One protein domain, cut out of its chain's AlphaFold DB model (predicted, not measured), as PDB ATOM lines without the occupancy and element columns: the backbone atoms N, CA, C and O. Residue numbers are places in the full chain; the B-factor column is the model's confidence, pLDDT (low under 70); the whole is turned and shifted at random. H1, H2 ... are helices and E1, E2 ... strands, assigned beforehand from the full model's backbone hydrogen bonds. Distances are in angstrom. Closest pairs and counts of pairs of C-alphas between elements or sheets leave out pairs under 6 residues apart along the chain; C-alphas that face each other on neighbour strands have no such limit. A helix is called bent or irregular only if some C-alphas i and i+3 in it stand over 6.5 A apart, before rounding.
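AT A GLANCE: This is residues 28 to 141 of the 145 residues of the protein "eRF1_1 domain-containing protein" of Arachis hypogaea (UniProt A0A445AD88). One six-stranded sheet curls back on itself like part of a barrel, with E4 and E3 facing E1, E5 and E6 and E2 as the hinge; the E1-E2 hairpin runs on as a long arm whose tip, residues 53 to 58, sticks out. Three short helices gather at the end away from that tip, H1 packing on the sheet and H2 lying off it. The 114 printed residues hold, along the chain, H1 E1 E2 E3 E4 E5 H2 H3 E6, a mixed class of helices and strands. The sheet is mixed, in the order E4 E3 E2 E1 E5 E6. The whole is only just loose, close to compact, with a radius of gyration of the C-alphas of 16.4 A and spans of 59 by 28 by 21 A.

HOW THE PARTS SIT: Start at the hairpin of E1, residues 40 to 52, and E2, residues 59 to 78, where N 49 and O 62 are 2.8 A apart, within hydrogen-bond range. E3, residues 83 to 90, and E4, residues 102 to 107, complete a meander, each strand the antiparallel neighbour of the one before; look for N 85 and O 76 at 2.8 A, and N 105 and O 86 at 2.8 A. In this folded sheet, bent into two leaves, the closest C-alphas of E1 and E4 are those of Thr 45 and Leu 105, 7.1 A apart. E5, residues 113 to 116, is antiparallel to E1, with N 42 and O 114 at 2.9 A. E6, residues 138 to 140, is parallel to E5, with N 139 and O 113 at 2.9 A. H2, residues 122 to 129, and H3, residues 132 to 137, lie between E5 and E6 in a strand-helix-strand unit, two parallel neighbour strands with helices between, whose crossover is right-handed. H1, residues 28 to 34, is on the sheet at a height of 7.1 A. H3 only grazes the sheet. H1 and H2 only just touch, with 3 pairs of C-alphas within 8 A, the closest being Ile 34 and Val 124 at 6.6 A. In H1, H2 and H3 every O i to N i+4 pair is within hydrogen-bond range.

IN THESE COORDINATES: Find C-alpha 28, where H1 begins, at (340.409, 337.580, 247.469). E1 runs 33.8 A and bends by 63 degrees at residue 43; E2 runs 34.3 A from C-alpha 59 at (365.532, 347.501, 272.827) and bends by 110 degrees at residue 74. E3 measures 20.7 A and E4 16.3 A. E6 ends at C-alpha 140, (348.273, 345.543, 236.588).

THE WHOLE: The C-alphas of Asp 55 and His 122, the two farthest apart, are 59.7 A apart. The printed part has no cut, and the link from E3 to E4, 11 residues, is long. Look for pLDDT under 70 at residues 53 to 59 and 140 to 141.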
ATOM      1  N   LEU A  28     339.221 338.334 247.069       86.88
ATOM      2  CA  LEU A  28     340.409 337.580 247.469       86.88
ATOM      3  C   LEU A  28     340.357 336.131 246.978       86.88
ATOM      4  O   LEU A  28     341.394 335.557 246.652       86.88
ATOM      5  N   TRP A  29     339.160 335.549 246.862       86.25
ATOM      6  CA  TRP A  29     338.991 334.242 246.228       86.25
ATOM      7  C   TRP A  29     339.284 334.305 244.727       86.25
ATOM      8  O   TRP A  29     339.937 333.416 244.177       86.25
ATOM      9  N   ILE A  30     338.838 335.364 244.052       85.81
ATOM     10  CA  ILE A  30     339.161 335.588 242.640       85.81
ATOM     11  C   ILE A  30     340.680 335.738 242.480       85.81
ATOM     12  O   ILE A  30     341.292 335.004 241.705       85.81
ATOM     13  N   LEU A  31     341.314 336.596 243.281       88.00
ATOM     14  CA  LEU A  31     342.763 336.806 243.268       88.00
ATOM     15  C   LEU A  31     343.551 335.520 243.546       88.00
ATOM     16  O   LEU A  31     344.546 335.265 242.868       88.00
ATOM     17  N   TYR A  32     343.090 334.674 244.472       91.06
ATOM     18  CA  TYR A  32     343.689 333.363 244.741       91.06
ATOM     19  C   TYR A  32     343.752 332.476 243.486       91.06
ATOM     20  O   TYR A  32     344.766 331.817 243.240       91.06
ATOM     21  N   ASN A  33     342.687 332.479 242.679       88.75
ATOM     22  CA  ASN A  33     342.608 331.686 241.451       88.75
ATOM     23  C   ASN A  33     343.451 332.274 240.305       88.75
ATOM     24  O   ASN A  33     343.909 331.535 239.431       88.75
ATOM     25  N   ILE A  34     343.682 333.588 240.313       88.88
ATOM     26  CA  ILE A  34     344.408 334.309 239.259       88.88
ATOM     27  C   ILE A  34     345.922 334.287 239.478       88.88
ATOM     28  O   ILE A  34     346.685 334.002 238.548       88.88
ATOM     29  N   ILE A  35     346.368 334.592 240.696       90.88
ATOM     30  CA  ILE A  35     347.785 334.585 241.074       90.88
ATOM     31  C   ILE A  35     348.237 333.139 241.087       90.88
ATOM     32  O   ILE A  35     347.599 332.351 241.758       90.88
ATOM     33  N   ASN A  36     349.328 332.775 240.423       93.69
ATOM     34  CA  ASN A  36     349.861 331.417 240.344       93.69
ATOM     35  C   ASN A  36     351.336 331.350 240.777       93.69
ATOM     36  O   ASN A  36     352.035 332.366 240.785       93.69
ATOM     37  N   PRO A  37     351.855 330.162 241.150       95.50
ATOM     38  CA  PRO A  37     353.282 329.998 241.386       95.50
ATOM     39  C   PRO A  37     354.080 330.430 240.153       95.50
ATOM     40  O   PRO A  37     353.699 330.124 239.025       95.50
ATOM     41  N   SER A  38     355.218 331.082 240.378       95.06
ATOM     42  CA  SER A  38     356.062 331.745 239.369       95.06
ATOM     43  C   SER A  38     355.583 333.100 238.847       95.06
ATOM     44  O   SER A  38     356.354 333.720 238.114       95.06
ATOM     45  N   ASP A  39     354.403 333.585 239.238       94.12
ATOM     46  CA  ASP A  39     354.068 335.005 239.075       94.12
ATOM     47  C   ASP A  39     354.890 335.865 240.047       94.12
ATOM     48  O   ASP A  39     355.524 335.345 240.978       94.12
ATOM     49  N   TYR A  40     354.866 337.180 239.845       94.56
ATOM     50  CA  TYR A  40     355.500 338.131 240.752       94.56
ATOM     51  C   TYR A  40     354.465 339.069 241.351       94.56
ATOM     52  O   TYR A  40     353.556 339.526 240.661       94.56
ATOM     53  N   VAL A  41     354.598 339.333 242.646       94.38
ATOM     54  CA  VAL A  41     353.695 340.210 243.390       94.38
ATOM     55  C   VAL A  41     354.522 341.263 244.104       94.38
ATOM     56  O   VAL A  41     355.467 340.915 244.814       94.38
ATOM     57  N   THR A  42     354.140 342.526 243.940       92.81
ATOM     58  CA  THR A  42     354.669 343.641 244.727       92.81
ATOM     59  C   THR A  42     353.576 344.124 245.663       92.81
ATOM     60  O   THR A  42     352.478 344.431 245.209       92.81
ATOM     61  N   ALA A  43     353.831 344.183 246.966       91.88
ATOM     62  CA  ALA A  43     352.893 344.820 247.886       91.88
ATOM     63  C   ALA A  43     353.606 345.449 249.077       91.88
ATOM     64  O   ALA A  43     354.669 344.987 249.515       91.88
ATOM     65  N   ASP A  44     352.956 346.461 249.642       89.38
ATOM     66  CA  ASP A  44     353.414 347.113 250.854       89.38
ATOM     67  C   ASP A  44     353.036 346.300 252.090       89.38
ATOM     68  O   ASP A  44     351.902 345.859 252.286       89.38
ATOM     69  N   THR A  45     354.004 346.133 252.979       87.94
ATOM     70  CA  THR A  45     353.814 345.496 254.275       87.94
ATOM     71  C   THR A  45     354.492 346.304 255.375       87.94
ATOM     72  O   THR A  45     355.202 347.279 255.128       87.94
ATOM     73  N   SER A  46     354.254 345.922 256.627       85.56
ATOM     74  CA  SER A  46     354.923 346.524 257.777       85.56
ATOM     75  C   SER A  46     355.610 345.452 258.601       85.56
ATOM     76  O   SER A  46     355.006 344.428 258.932       85.56
ATOM     77  N   ARG A  47     356.866 345.694 258.973       79.56
ATOM     78  CA  ARG A  47     357.618 344.815 259.871       79.56
ATOM     79  C   ARG A  47     358.087 345.570 261.093       79.56
ATOM     80  O   ARG A  47     358.416 346.751 261.023       79.56
ATOM     81  N   LYS A  48     358.088 344.863 262.218       84.38
ATOM     82  CA  LYS A  48     358.743 345.316 263.437       84.38
ATOM     83  C   LYS A  48     360.252 345.186 263.230       84.38
ATOM     84  O   LYS A  48     360.713 344.132 262.801       84.38
ATOM     85  N   VAL A  49     360.977 346.258 263.503       79.56
ATOM     86  CA  VAL A  49     362.434 346.330 263.476       79.56
ATOM     87  C   VAL A  49     362.870 346.694 264.887       79.56
ATOM     88  O   VAL A  49     362.438 347.716 265.425       79.56
ATOM     89  N   ASP A  50     363.670 345.827 265.496       80.25
ATOM     90  CA  ASP A  50     364.227 346.067 266.821       80.25
ATOM     91  C   ASP A  50     365.527 346.872 266.674       80.25
ATOM     92  O   ASP A  50     366.421 346.494 265.916       80.25
ATOM     93  N   HIS A  51     365.624 347.993 267.387       76.38
ATOM     94  CA  HIS A  51     366.814 348.837 267.454       76.38
ATOM     95  C   HIS A  51     367.566 348.513 268.739       76.38
ATOM     96  O   HIS A  51     367.012 348.596 269.841       76.38
ATOM     97  N   GLN A  52     368.834 348.135 268.604       70.62
ATOM     98  CA  GLN A  52     369.719 347.969 269.751       70.62
ATOM     99  C   GLN A  52     370.287 349.339 270.125       70.62
ATOM    100  O   GLN A  52     371.005 349.953 269.339       70.62
ATOM    101  N   LEU A  53     369.948 349.833 271.317       67.75
ATOM    102  CA  LEU A  53     370.616 350.992 271.901       67.75
ATOM    103  C   LEU A  53     371.903 350.521 272.589       67.75
ATOM    104  O   LEU A  53     371.915 349.474 273.237       67.75
ATOM    105  N   ASN A  54     372.970 351.316 272.468       66.94
ATOM    106  CA  ASN A  54     374.333 351.007 272.932       66.94
ATOM    107  C   ASN A  54     374.462 350.692 274.439       66.94
ATOM    108  O   ASN A  54     375.533 350.297 274.882       66.94
ATOM    109  N   ASP A  55     373.390 350.846 275.218       67.00
ATOM    110  CA  ASP A  55     373.374 350.678 276.674       67.00
ATOM    111  C   ASP A  55     372.857 349.297 277.136       67.00
ATOM    112  O   ASP A  55     372.539 349.085 278.304       67.00
ATOM    113  N   GLY A  56     372.714 348.335 276.212       60.34
ATOM    114  CA  GLY A  56     372.522 346.900 276.492       60.34
ATOM    115  C   GLY A  56     371.223 346.482 277.202       60.34
ATOM    116  O   GLY A  56     370.931 345.291 277.279       60.34
ATOM    117  N   LYS A  57     370.426 347.431 277.707       63.25
ATOM    118  CA  LYS A  57     369.297 347.169 278.614       63.25
ATOM    119  C   LYS A  57     367.926 347.550 278.055       63.25
ATOM    120  O   LYS A  57     366.920 347.195 278.661       63.25
ATOM    121  N   ASN A  58     367.868 348.246 276.916       58.25
ATOM    122  CA  ASN A  58     366.606 348.685 276.325       58.25
ATOM    123  C   ASN A  58     366.618 348.539 274.795       58.25
ATOM    124  O   ASN A  58     367.357 349.233 274.100       58.25
ATOM    125  N   THR A  59     365.795 347.631 274.267       66.19
ATOM    126  CA  THR A  59     365.532 347.501 272.827       66.19
ATOM    127  C   THR A  59     364.272 348.281 272.487       66.19
ATOM    128  O   THR A  59     363.180 347.916 272.932       66.19
ATOM    129  N   THR A  60     364.390 349.343 271.693       71.62
ATOM    130  CA  THR A  60     363.221 350.059 271.174       71.62
ATOM    131  C   THR A  60     362.814 349.443 269.843       71.62
ATOM    132  O   THR A  60     363.644 349.180 268.979       71.62
ATOM    133  N   ALA A  61     361.525 349.174 269.665       77.62
ATOM    134  CA  ALA A  61     361.018 348.607 268.425       77.62
ATOM    135  C   ALA A  61     360.242 349.650 267.633       77.62
ATOM    136  O   ALA A  61     359.328 350.279 268.168       77.62
ATOM    137  N   SER A  62     360.550 349.793 266.346       83.81
ATOM    138  CA  SER A  62     359.760 350.610 265.427       83.81
ATOM    139  C   SER A  62     359.124 349.741 264.344       83.81
ATOM    140  O   SER A  62     359.626 348.669 264.003       83.81
ATOM    141  N   ARG A  63     357.966 350.159 263.817       86.38
ATOM    142  CA  ARG A  63     357.372 349.514 262.638       86.38
ATOM    143  C   ARG A  63     357.782 350.282 261.399       86.38
ATOM    144  O   ARG A  63     357.461 351.459 261.271       86.38
ATOM    145  N   VAL A  64     358.432 349.589 260.478       87.25
ATOM    146  CA  VAL A  64     358.843 350.149 259.196       87.25
ATOM    147  C   VAL A  64     357.918 349.627 258.104       87.25
ATOM    148  O   VAL A  64     357.632 348.428 258.044       87.25
ATOM    149  N   ARG A  65     357.419 350.540 257.264       88.12
ATOM    150  CA  ARG A  65     356.709 350.199 256.028       88.12
ATOM    151  C   ARG A  65     357.726 349.883 254.947       88.12
ATOM    152  O   ARG A  65     358.717 350.592 254.807       88.12
ATOM    153  N   LEU A  66     357.477 348.821 254.203       89.88
ATOM    154  CA  LEU A  66     358.381 348.344 253.172       89.88
ATOM    155  C   LEU A  66     357.593 347.687 252.045       89.88
ATOM    156  O   LEU A  66     356.653 346.939 252.309       89.88
ATOM    157  N   SER A  67     358.005 347.955 250.810       90.12
ATOM    158  CA  SER A  67     357.494 347.265 249.630       90.12
ATOM    159  C   SER A  67     358.325 346.009 249.379       90.12
ATOM    160  O   SER A  67     359.558 346.053 249.476       90.12
ATOM    161  N   ILE A  68     357.669 344.872 249.137       92.56
ATOM    162  CA  ILE A  68     358.336 343.600 248.817       92.56
ATOM    163  C   ILE A  68     357.920 343.166 247.425       92.56
ATOM    164  O   ILE A  68     356.748 342.863 247.211       92.56
ATOM    165  N   HIS A  69     358.898 343.030 246.532       93.94
ATOM    166  CA  HIS A  69     358.730 342.368 245.248       93.94
ATOM    167  C   HIS A  69     359.119 340.889 245.373       93.94
ATOM    168  O   HIS A  69     360.299 340.545 245.511       93.94
ATOM    169  N   LEU A  70     358.133 339.987 245.369       94.56
ATOM    170  CA  LEU A  70     358.361 338.548 245.521       94.56
ATOM    171  C   LEU A  70     358.040 337.755 244.262       94.56
ATOM    172  O   LEU A  70     357.094 338.052 243.540       94.56
ATOM    173  N   LYS A  71     358.781 336.661 244.066       96.31
ATOM    174  CA  LYS A  71     358.373 335.559 243.191       96.31
ATOM    175  C   LYS A  71     357.513 334.573 243.972       96.31
ATOM    176  O   LYS A  71     357.989 333.992 244.953       96.31
ATOM    177  N   VAL A  72     356.281 334.353 243.521       97.19
ATOM    178  CA  VAL A  72     355.304 333.480 244.180       97.19
ATOM    179  C   VAL A  72     355.773 332.027 244.132       97.19
ATOM    180  O   VAL A  72     356.116 331.491 243.078       97.19
ATOM    181  N   THR A  73     355.752 331.373 245.288       97.12
ATOM    182  CA  THR A  73     356.060 329.946 245.463       97.12
ATOM    183  C   THR A  73     354.834 329.161 245.915       97.12
ATOM    184  O   THR A  73     354.577 328.080 245.397       97.12
ATOM    185  N   CYS A  74     354.047 329.724 246.833       96.12
ATOM    186  CA  CYS A  74     352.827 329.124 247.356       96.12
ATOM    187  C   CYS A  74     351.784 330.212 247.639       96.12
ATOM    188  O   CYS A  74     352.122 331.387 247.801       96.12
ATOM    189  N   ARG A  75     350.513 329.816 247.680       95.81
ATOM    190  CA  ARG A  75     349.364 330.673 247.980       95.81
ATOM    191  C   ARG A  75     348.458 329.903 248.925       95.81
ATOM    192  O   ARG A  75     348.197 328.728 248.668       95.81
ATOM    193  N   ASP A  76     347.964 330.567 249.954       93.81
ATOM    194  CA  ASP A  76     347.020 329.992 250.905       93.81
ATOM    195  C   ASP A  76     345.830 330.935 251.078       93.81
ATOM    196  O   ASP A  76     346.011 332.146 251.225       93.81
ATOM    197  N   PHE A  77     344.622 330.383 251.019       90.88
ATOM    198  CA  PHE A  77     343.387 331.134 251.187       90.88
ATOM    199  C   PHE A  77     342.605 330.567 252.366       90.88
ATOM    200  O   PHE A  77     342.089 329.448 252.319       90.88
ATOM    201  N   HIS A  78     342.479 331.374 253.413       87.50
ATOM    202  CA  HIS A  78     341.674 331.043 254.577       87.50
ATOM    203  C   HIS A  78     340.237 331.510 254.341       87.50
ATOM    204  O   HIS A  78     339.966 332.712 254.351       87.50
ATOM    205  N   LYS A  79     339.325 330.552 254.126       80.25
ATOM    206  CA  LYS A  79     337.904 330.816 253.845       80.25
ATOM    207  C   LYS A  79     337.230 331.589 254.984       80.25
ATOM    208  O   LYS A  79     336.587 332.600 254.724       80.25
ATOM    209  N   ASP A  80     337.462 331.166 256.226       80.94
ATOM    210  CA  ASP A  80     336.787 331.726 257.407       80.94
ATOM    211  C   ASP A  80     337.204 333.171 257.696       80.94
ATOM    212  O   ASP A  80     336.379 334.005 258.055       80.94
ATOM    213  N   SER A  81     338.488 333.488 257.503       80.12
ATOM    214  CA  SER A  81     339.021 334.833 257.739       80.12
ATOM    215  C   SER A  81     339.071 335.695 256.478       80.12
ATOM    216  O   SER A  81     339.564 336.820 256.543       80.12
ATOM    217  N   SER A  82     338.625 335.169 255.327       81.62
ATOM    218  CA  SER A  82     338.764 335.803 254.009       81.62
ATOM    219  C   SER A  82     340.153 336.414 253.824       81.62
ATOM    220  O   SER A  82     340.299 337.605 253.582       81.62
ATOM    221  N   THR A  83     341.198 335.617 254.035       86.19
ATOM    222  CA  THR A  83     342.585 336.101 254.006       86.19
ATOM    223  C   THR A  83     343.376 335.351 252.949       86.19
ATOM    224  O   THR A  83     343.450 334.123 252.992       86.19
ATOM    225  N   LEU A  84     344.010 336.091 252.038       92.06
ATOM    226  CA  LEU A  84     344.904 335.537 251.027       92.06
ATOM    227  C   LEU A  84     346.362 335.783 251.423       92.06
ATOM    228  O   LEU A  84     346.805 336.925 251.540       92.06
ATOM    229  N   ARG A  85     347.121 334.705 251.610       94.88
ATOM    230  CA  ARG A  85     348.554 334.738 251.909       94.88
ATOM    231  C   ARG A  85     349.357 334.269 250.711       94.88
ATOM    232  O   ARG A  85     349.122 333.191 250.167       94.88
ATOM    233  N   ILE A  86     350.342 335.067 250.331       96.56
ATOM    234  CA  ILE A  86     351.248 334.802 249.222       96.56
ATOM    235  C   ILE A  86     352.642 334.571 249.788       96.56
ATOM    236  O   ILE A  86     353.219 335.447 250.425       96.56
ATOM    237  N   TYR A  87     353.195 333.389 249.545       97.00
ATOM    238  CA  TYR A  87     354.529 333.002 249.986       97.00
ATOM    239  C   TYR A  87     355.488 333.090 248.812       97.00
ATOM    240  O   TYR A  87     355.212 332.554 247.733       97.00
ATOM    241  N   GLY A  88     356.650 333.692 249.013       96.12
ATOM    242  CA  GLY A  88     357.620 333.838 247.942       96.12
ATOM    243  C   GLY A  88     359.012 334.195 248.406       96.12
ATOM    244  O   GLY A  88     359.277 334.359 249.596       96.12
ATOM    245  N   ARG A  89     359.908 334.309 247.429       94.94
ATOM    246  CA  ARG A  89     361.256 334.833 247.640       94.94
ATOM    247  C   ARG A  89     361.320 336.272 247.181       94.94
ATOM    248  O   ARG A  89     360.929 336.556 246.051       94.94
ATOM    249  N   ASN A  90     361.841 337.132 248.043       94.19
ATOM    250  CA  ASN A  90     362.107 338.517 247.704       94.19
ATOM    251  C   ASN A  90     363.181 338.608 246.606       94.19
ATOM    252  O   ASN A  90     364.190 337.894 246.655       94.19
ATOM    253  N   LEU A  91     362.958 339.462 245.615       90.75
ATOM    254  CA  LEU A  91     363.850 339.634 244.470       90.75
ATOM    255  C   LEU A  91     364.679 340.914 244.543       90.75
ATOM    256  O   LEU A  91     365.755 340.952 243.951       90.75
ATOM    257  N   GLU A  92     364.221 341.915 245.290       87.25
ATOM    258  CA  GLU A  92     364.852 343.234 245.336       87.25
ATOM    259  C   GLU A  92     365.532 343.498 246.680       87.25
ATOM    260  O   GLU A  92     365.017 343.102 247.727       87.25
ATOM    261  N   PRO A  93     366.697 344.158 246.708       82.69
ATOM    262  CA  PRO A  93     367.309 344.557 247.965       82.69
ATOM    263  C   PRO A  93     366.447 345.614 248.651       82.69
ATOM    264  O   PRO A  93     366.022 346.587 248.038       82.69
ATOM    265  N   ASN A  94     366.226 345.444 249.950       80.31
ATOM    266  CA  ASN A  94     365.568 346.440 250.780       80.31
ATOM    267  C   ASN A  94     366.414 346.640 252.044       80.31
ATOM    268  O   ASN A  94     366.998 345.683 252.552       80.31
ATOM    269  N   GLY A  95     366.475 347.865 252.572       80.44
ATOM    270  CA  GLY A  95     367.267 348.193 253.765       80.44
ATOM    271  C   GLY A  95     366.928 347.348 255.003       80.44
ATOM    272  O   GLY A  95     367.742 347.252 255.913       80.44
ATOM    273  N   TYR A  96     365.761 346.697 255.017       82.88
ATOM    274  CA  TYR A  96     365.285 345.870 256.134       82.88
ATOM    275  C   TYR A  96     365.125 344.386 255.793       82.88
ATOM    276  O   TYR A  96     364.777 343.583 256.659       82.88
ATOM    277  N   VAL A  97     365.316 344.010 254.530       82.69
ATOM    278  CA  VAL A  97     365.024 342.667 254.035       82.69
ATOM    279  C   VAL A  97     366.113 342.229 253.057       82.69
ATOM    280  O   VAL A  97     366.328 342.846 252.015       82.69
ATOM    281  N   ALA A  98     366.748 341.099 253.367       84.00
ATOM    282  CA  ALA A  98     367.733 340.489 252.487       84.00
ATOM    283  C   ALA A  98     367.115 340.023 251.156       84.00
ATOM    284  O   ALA A  98     365.978 339.545 251.090       84.00
ATOM    285  N   VAL A  99     367.904 340.100 250.087       89.25
ATOM    286  CA  VAL A  99     367.546 339.531 248.782       89.25
ATOM    287  C   VAL A  99     367.462 338.007 248.905       89.25
ATOM    288  O   VAL A  99     368.234 337.392 249.640       89.25
ATOM    289  N   ARG A 100     366.530 337.374 248.183       90.31
ATOM    290  CA  ARG A 100     366.250 335.921 248.193       90.31
ATOM    291  C   ARG A 100     365.708 335.352 249.507       90.31
ATOM    292  O   ARG A 100     365.478 334.142 249.565       90.31
ATOM    293  N   SER A 101     365.459 336.173 250.525       91.12
ATOM    294  CA  SER A 101     364.782 335.725 251.743       91.12
ATOM    295  C   SER A 101     363.345 335.284 251.437       91.12
ATOM    296  O   SER A 101     362.698 335.787 250.513       91.12
ATOM    297  N   PHE A 102     362.837 334.324 252.211       93.00
ATOM    298  CA  PHE A 102     361.437 333.916 252.122       93.00
ATOM    299  C   PHE A 102     360.543 334.862 252.907       93.00
ATOM    300  O   PHE A 102     360.791 335.127 254.086       93.00
ATOM    301  N   HIS A 103     359.468 335.316 252.271       91.50
ATOM    302  CA  HIS A 103     358.491 336.224 252.846       91.50
ATOM    303  C   HIS A 103     357.061 335.823 252.519       91.50
ATOM    304  O   HIS A 103     356.780 335.213 251.487       91.50
ATOM    305  N   THR A 104     356.170 336.205 253.427       93.69
ATOM    306  CA  THR A 104     354.728 336.078 253.266       93.69
ATOM    307  C   THR A 104     354.134 337.476 253.167       93.69
ATOM    308  O   THR A 104     354.362 338.304 254.051       93.69
ATOM    309  N   LEU A 105     353.394 337.733 252.093       93.88
ATOM    310  CA  LEU A 105     352.521 338.891 251.948       93.88
ATOM    311  C   LEU A 105     351.090 338.466 252.259       93.88
ATOM    312  O   LEU A 105     350.649 337.404 251.826       93.88
ATOM    313  N   THR A 106     350.370 339.303 252.993       92.12
ATOM    314  CA  THR A 106     348.928 339.151 253.188       92.12
ATOM    315  C   THR A 106     348.247 340.171 252.295       92.12
ATOM    316  O   THR A 106     348.462 341.368 252.475       92.12
ATOM    317  N   LEU A 107     347.471 339.699 251.325       89.06
ATOM    318  CA  LEU A 107     346.647 340.561 250.490       89.06
ATOM    319  C   LEU A 107     345.306 340.782 251.188       89.06
ATOM    320  O   LEU A 107     344.688 339.846 251.699       89.06
ATOM    321  N   GLU A 108     344.883 342.037 251.206       81.75
ATOM    322  CA  GLU A 108     343.640 342.497 251.811       81.75
ATOM    323  C   GLU A 108     342.864 343.301 250.767       81.75
ATOM    324  O   GLU A 108     343.463 343.941 249.900       81.75
ATOM    325  N   CYS A 109     341.535 343.300 250.859       76.19
ATOM    326  CA  CYS A 109     340.717 344.158 250.010       76.19
ATOM    327  C   CYS A 109     341.074 345.634 250.243       76.19
ATOM    328  O   CYS A 109     341.293 346.050 251.382       76.19
ATOM    329  N   ASN A 110     341.081 346.437 249.176       73.62
ATOM    330  CA  ASN A 110     341.369 347.877 249.196       73.62
ATOM    331  C   ASN A 110     342.814 348.257 249.554       73.62
ATOM    332  O   ASN A 110     343.105 349.444 249.713       73.62
ATOM    333  N   LYS A 111     343.732 347.291 249.679       82.38
ATOM    334  CA  LYS A 111     345.166 347.583 249.714       82.38
ATOM    335  C   LYS A 111     345.748 347.392 248.317       82.38
ATOM    336  O   LYS A 111     345.579 346.310 247.754       82.38
ATOM    337  N   PRO A 112     346.428 348.409 247.765       86.38
ATOM    338  CA  PRO A 112     347.023 348.289 246.451       86.38
ATOM    339  C   PRO A 112     348.144 347.250 246.471       86.38
ATOM    340  O   PRO A 112     348.947 347.185 247.406       86.38
ATOM    341  N   PHE A 113     348.201 346.451 245.418       90.12
ATOM    342  CA  PHE A 113     349.312 345.563 245.120       90.12
ATOM    343  C   PHE A 113     349.486 345.467 243.607       90.12
ATOM    344  O   PHE A 113     348.563 345.736 242.836       90.12
ATOM    345  N   GLU A 114     350.664 345.042 243.180       91.56
ATOM    346  CA  GLU A 114     350.966 344.783 241.782       91.56
ATOM    347  C   GLU A 114     351.048 343.283 241.533       91.56
ATOM    348  O   GLU A 114     351.701 342.554 242.286       91.56
ATOM    349  N   LEU A 115     350.431 342.825 240.445       91.69
ATOM    350  CA  LEU A 115     350.589 341.465 239.940       91.69
ATOM    351  C   LEU A 115     351.231 341.509 238.561       91.69
ATOM    352  O   LEU A 115     350.668 342.042 237.607       91.69
ATOM    353  N   HIS A 116     352.381 340.859 238.457       90.25
ATOM    354  CA  HIS A 116     353.121 340.699 237.220       90.25
ATOM    355  C   HIS A 116     353.036 339.238 236.787       90.25
ATOM    356  O   HIS A 116     353.515 338.327 237.474       90.25
ATOM    357  N   LYS A 117     352.427 339.011 235.624       87.69
ATOM    358  CA  LYS A 117     352.321 337.693 234.996       87.69
ATOM    359  C   LYS A 117     353.064 337.718 233.673       87.69
ATOM    360  O   LYS A 117     353.004 338.699 232.943       87.69
ATOM    361  N   LYS A 118     353.709 336.602 233.329       86.75
ATOM    362  CA  LYS A 118     354.319 336.444 231.999       86.75
ATOM    363  C   LYS A 118     353.267 336.460 230.886       86.75
ATOM    364  O   LYS A 118     353.540 336.936 229.796       86.75
ATOM    365  N   LEU A 119     352.101 335.876 231.161       83.50
ATOM    366  CA  LEU A 119     350.980 335.779 230.235       83.50
ATOM    367  C   LEU A 119     349.679 336.011 231.000       83.50
ATOM    368  O   LEU A 119     349.464 335.427 232.070       83.50
ATOM    369  N   TRP A 120     348.825 336.846 230.420       83.69
ATOM    370  CA  TRP A 120     347.455 337.074 230.854       83.69
ATOM    371  C   TRP A 120     346.516 336.320 229.917       83.69
ATOM    372  O   TRP A 120     346.523 336.551 228.711       83.69
ATOM    373  N   ASN A 121     345.731 335.393 230.463       80.88
ATOM    374  CA  ASN A 121     344.714 334.691 229.683       80.88
ATOM    375  C   ASN A 121     343.465 335.569 229.585       80.88
ATOM    376  O   ASN A 121     343.082 336.180 230.581       80.88
ATOM    377  N   HIS A 122     342.801 335.579 228.430       78.56
ATOM    378  CA  HIS A 122     341.581 336.366 228.218       78.56
ATOM    379  C   HIS A 122     340.504 336.059 229.272       78.56
ATOM    380  O   HIS A 122     340.012 336.970 229.928       78.56
ATOM    381  N   ASP A 123     340.260 334.774 229.552       79.50
ATOM    382  CA  ASP A 123     339.290 334.338 230.567       79.50
ATOM    383  C   ASP A 123     339.572 334.929 231.963       79.50
ATOM    384  O   ASP A 123     338.662 335.219 232.734       79.50
ATOM    385  N   VAL A 124     340.851 335.109 232.309       76.88
ATOM    386  CA  VAL A 124     341.271 335.686 233.597       76.88
ATOM    387  C   VAL A 124     340.975 337.183 233.643       76.88
ATOM    388  O   VAL A 124     340.559 337.700 234.679       76.88
ATOM    389  N   VAL A 125     341.200 337.867 232.524       76.88
ATOM    390  CA  VAL A 125     340.937 339.297 232.372       76.88
ATOM    391  C   VAL A 125     339.434 339.569 232.471       76.88
ATOM    392  O   VAL A 125     339.029 340.444 233.232       76.88
ATOM    393  N   ASP A 126     338.605 338.758 231.812       79.38
ATOM    394  CA  ASP A 126     337.144 338.868 231.890       79.38
ATOM    395  C   ASP A 126     336.639 338.716 233.331       79.38
ATOM    396  O   ASP A 126     335.828 339.511 233.806       79.38
ATOM    397  N   VAL A 127     337.165 337.734 234.071       80.44
ATOM    398  CA  VAL A 127     336.802 337.522 235.481       80.44
ATOM    399  C   VAL A 127     337.199 338.715 236.361       80.44
ATOM    400  O   VAL A 127     336.438 339.071 237.262       80.44
ATOM    401  N   LEU A 128     338.341 339.363 236.100       77.94
ATOM    402  CA  LEU A 128     338.739 340.586 236.812       77.94
ATOM    403  C   LEU A 128     337.798 341.753 236.521       77.94
ATOM    404  O   LEU A 128     337.415 342.461 237.447       77.94
ATOM    405  N   PHE A 129     337.371 341.932 235.270       79.19
ATOM    406  CA  PHE A 129     336.423 342.991 234.911       79.19
ATOM    407  C   PHE A 129     335.054 342.826 235.581       79.19
ATOM    408  O   PHE A 129     334.361 343.811 235.836       79.19
ATOM    409  N   LEU A 130     334.676 341.597 235.935       80.12
ATOM    410  CA  LEU A 130     333.452 341.306 236.685       80.12
ATOM    411  C   LEU A 130     333.577 341.568 238.202       80.12
ATOM    412  O   LEU A 130     332.569 341.460 238.913       80.12
ATOM    413  N   SER A 131     334.772 341.920 238.697       76.31
ATOM    414  CA  SER A 131     335.053 342.332 240.079       76.31
ATOM    415  C   SER A 131     335.741 343.717 240.123       76.31
ATOM    416  O   SER A 131     336.970 343.830 240.104       76.31
ATOM    417  N   PRO A 132     334.955 344.806 240.233       73.12
ATOM    418  CA  PRO A 132     335.494 346.167 240.273       73.12
ATOM    419  C   PRO A 132     336.445 346.436 241.449       73.12
ATOM    420  O   PRO A 132     337.364 347.240 241.332       73.12
ATOM    421  N   SER A 133     336.236 345.772 242.584       73.31
ATOM    422  CA  SER A 133     337.028 345.937 243.808       73.31
ATOM    423  C   SER A 133     338.329 345.128 243.807       73.31
ATOM    424  O   SER A 133     339.342 345.599 244.331       73.31
ATOM    425  N   ALA A 134     338.360 343.955 243.157       70.94
ATOM    426  CA  ALA A 134     339.629 343.288 242.858       70.94
ATOM    427  C   ALA A 134     340.457 344.143 241.895       70.94
ATOM    428  O   ALA A 134     341.655 344.313 242.107       70.94
ATOM    429  N   LEU A 135     339.807 344.716 240.878       71.69
ATOM    430  CA  LEU A 135     340.449 345.589 239.904       71.69
ATOM    431  C   LEU A 135     340.999 346.868 240.550       71.69
ATOM    432  O   LEU A 135     342.125 347.249 240.260       71.69
ATOM    433  N   SER A 136     340.253 347.507 241.457       74.56
ATOM    434  CA  SER A 136     340.708 348.737 242.123       74.56
ATOM    435  C   SER A 136     341.922 348.521 243.030       74.56
ATOM    436  O   SER A 136     342.746 349.420 243.181       74.56
ATOM    437  N   SER A 137     342.040 347.332 243.626       73.44
ATOM    438  CA  SER A 137     343.177 346.957 244.475       73.44
ATOM    439  C   SER A 137     344.386 346.488 243.657       73.44
ATOM    440  O   SER A 137     345.500 346.440 244.174       73.44
ATOM    441  N   LEU A 138     344.176 346.124 242.392       73.69
ATOM    442  CA  LEU A 138     345.187 345.527 241.538       73.69
ATOM    443  C   LEU A 138     345.748 346.558 240.551       73.69
ATOM    444  O   LEU A 138     345.120 346.906 239.553       73.69
ATOM    445  N   ALA A 139     346.991 346.969 240.770       70.62
ATOM    446  CA  ALA A 139     347.772 347.651 239.751       70.62
ATOM    447  C   ALA A 139     348.345 346.597 238.792       70.62
ATOM    448  O   ALA A 139     349.282 345.865 239.121       70.62
ATOM    449  N   VAL A 140     347.754 346.466 237.602       57.31
ATOM    450  CA  VAL A 140     348.273 345.543 236.588       57.31
ATOM    451  C   VAL A 140     349.337 346.245 235.756       57.31
ATOM    452  O   VAL A 140     349.026 347.125 234.956       57.31
ATOM    453  N   SER A 141     350.588 345.802 235.875       50.81
ATOM    454  CA  SER A 141     351.585 346.068 234.840       50.81
ATOM    455  C   SER A 141     351.374 345.038 233.730       50.81
ATOM    456  O   SER A 141     351.905 343.923 233.759       50.81
TER     457      SER A 141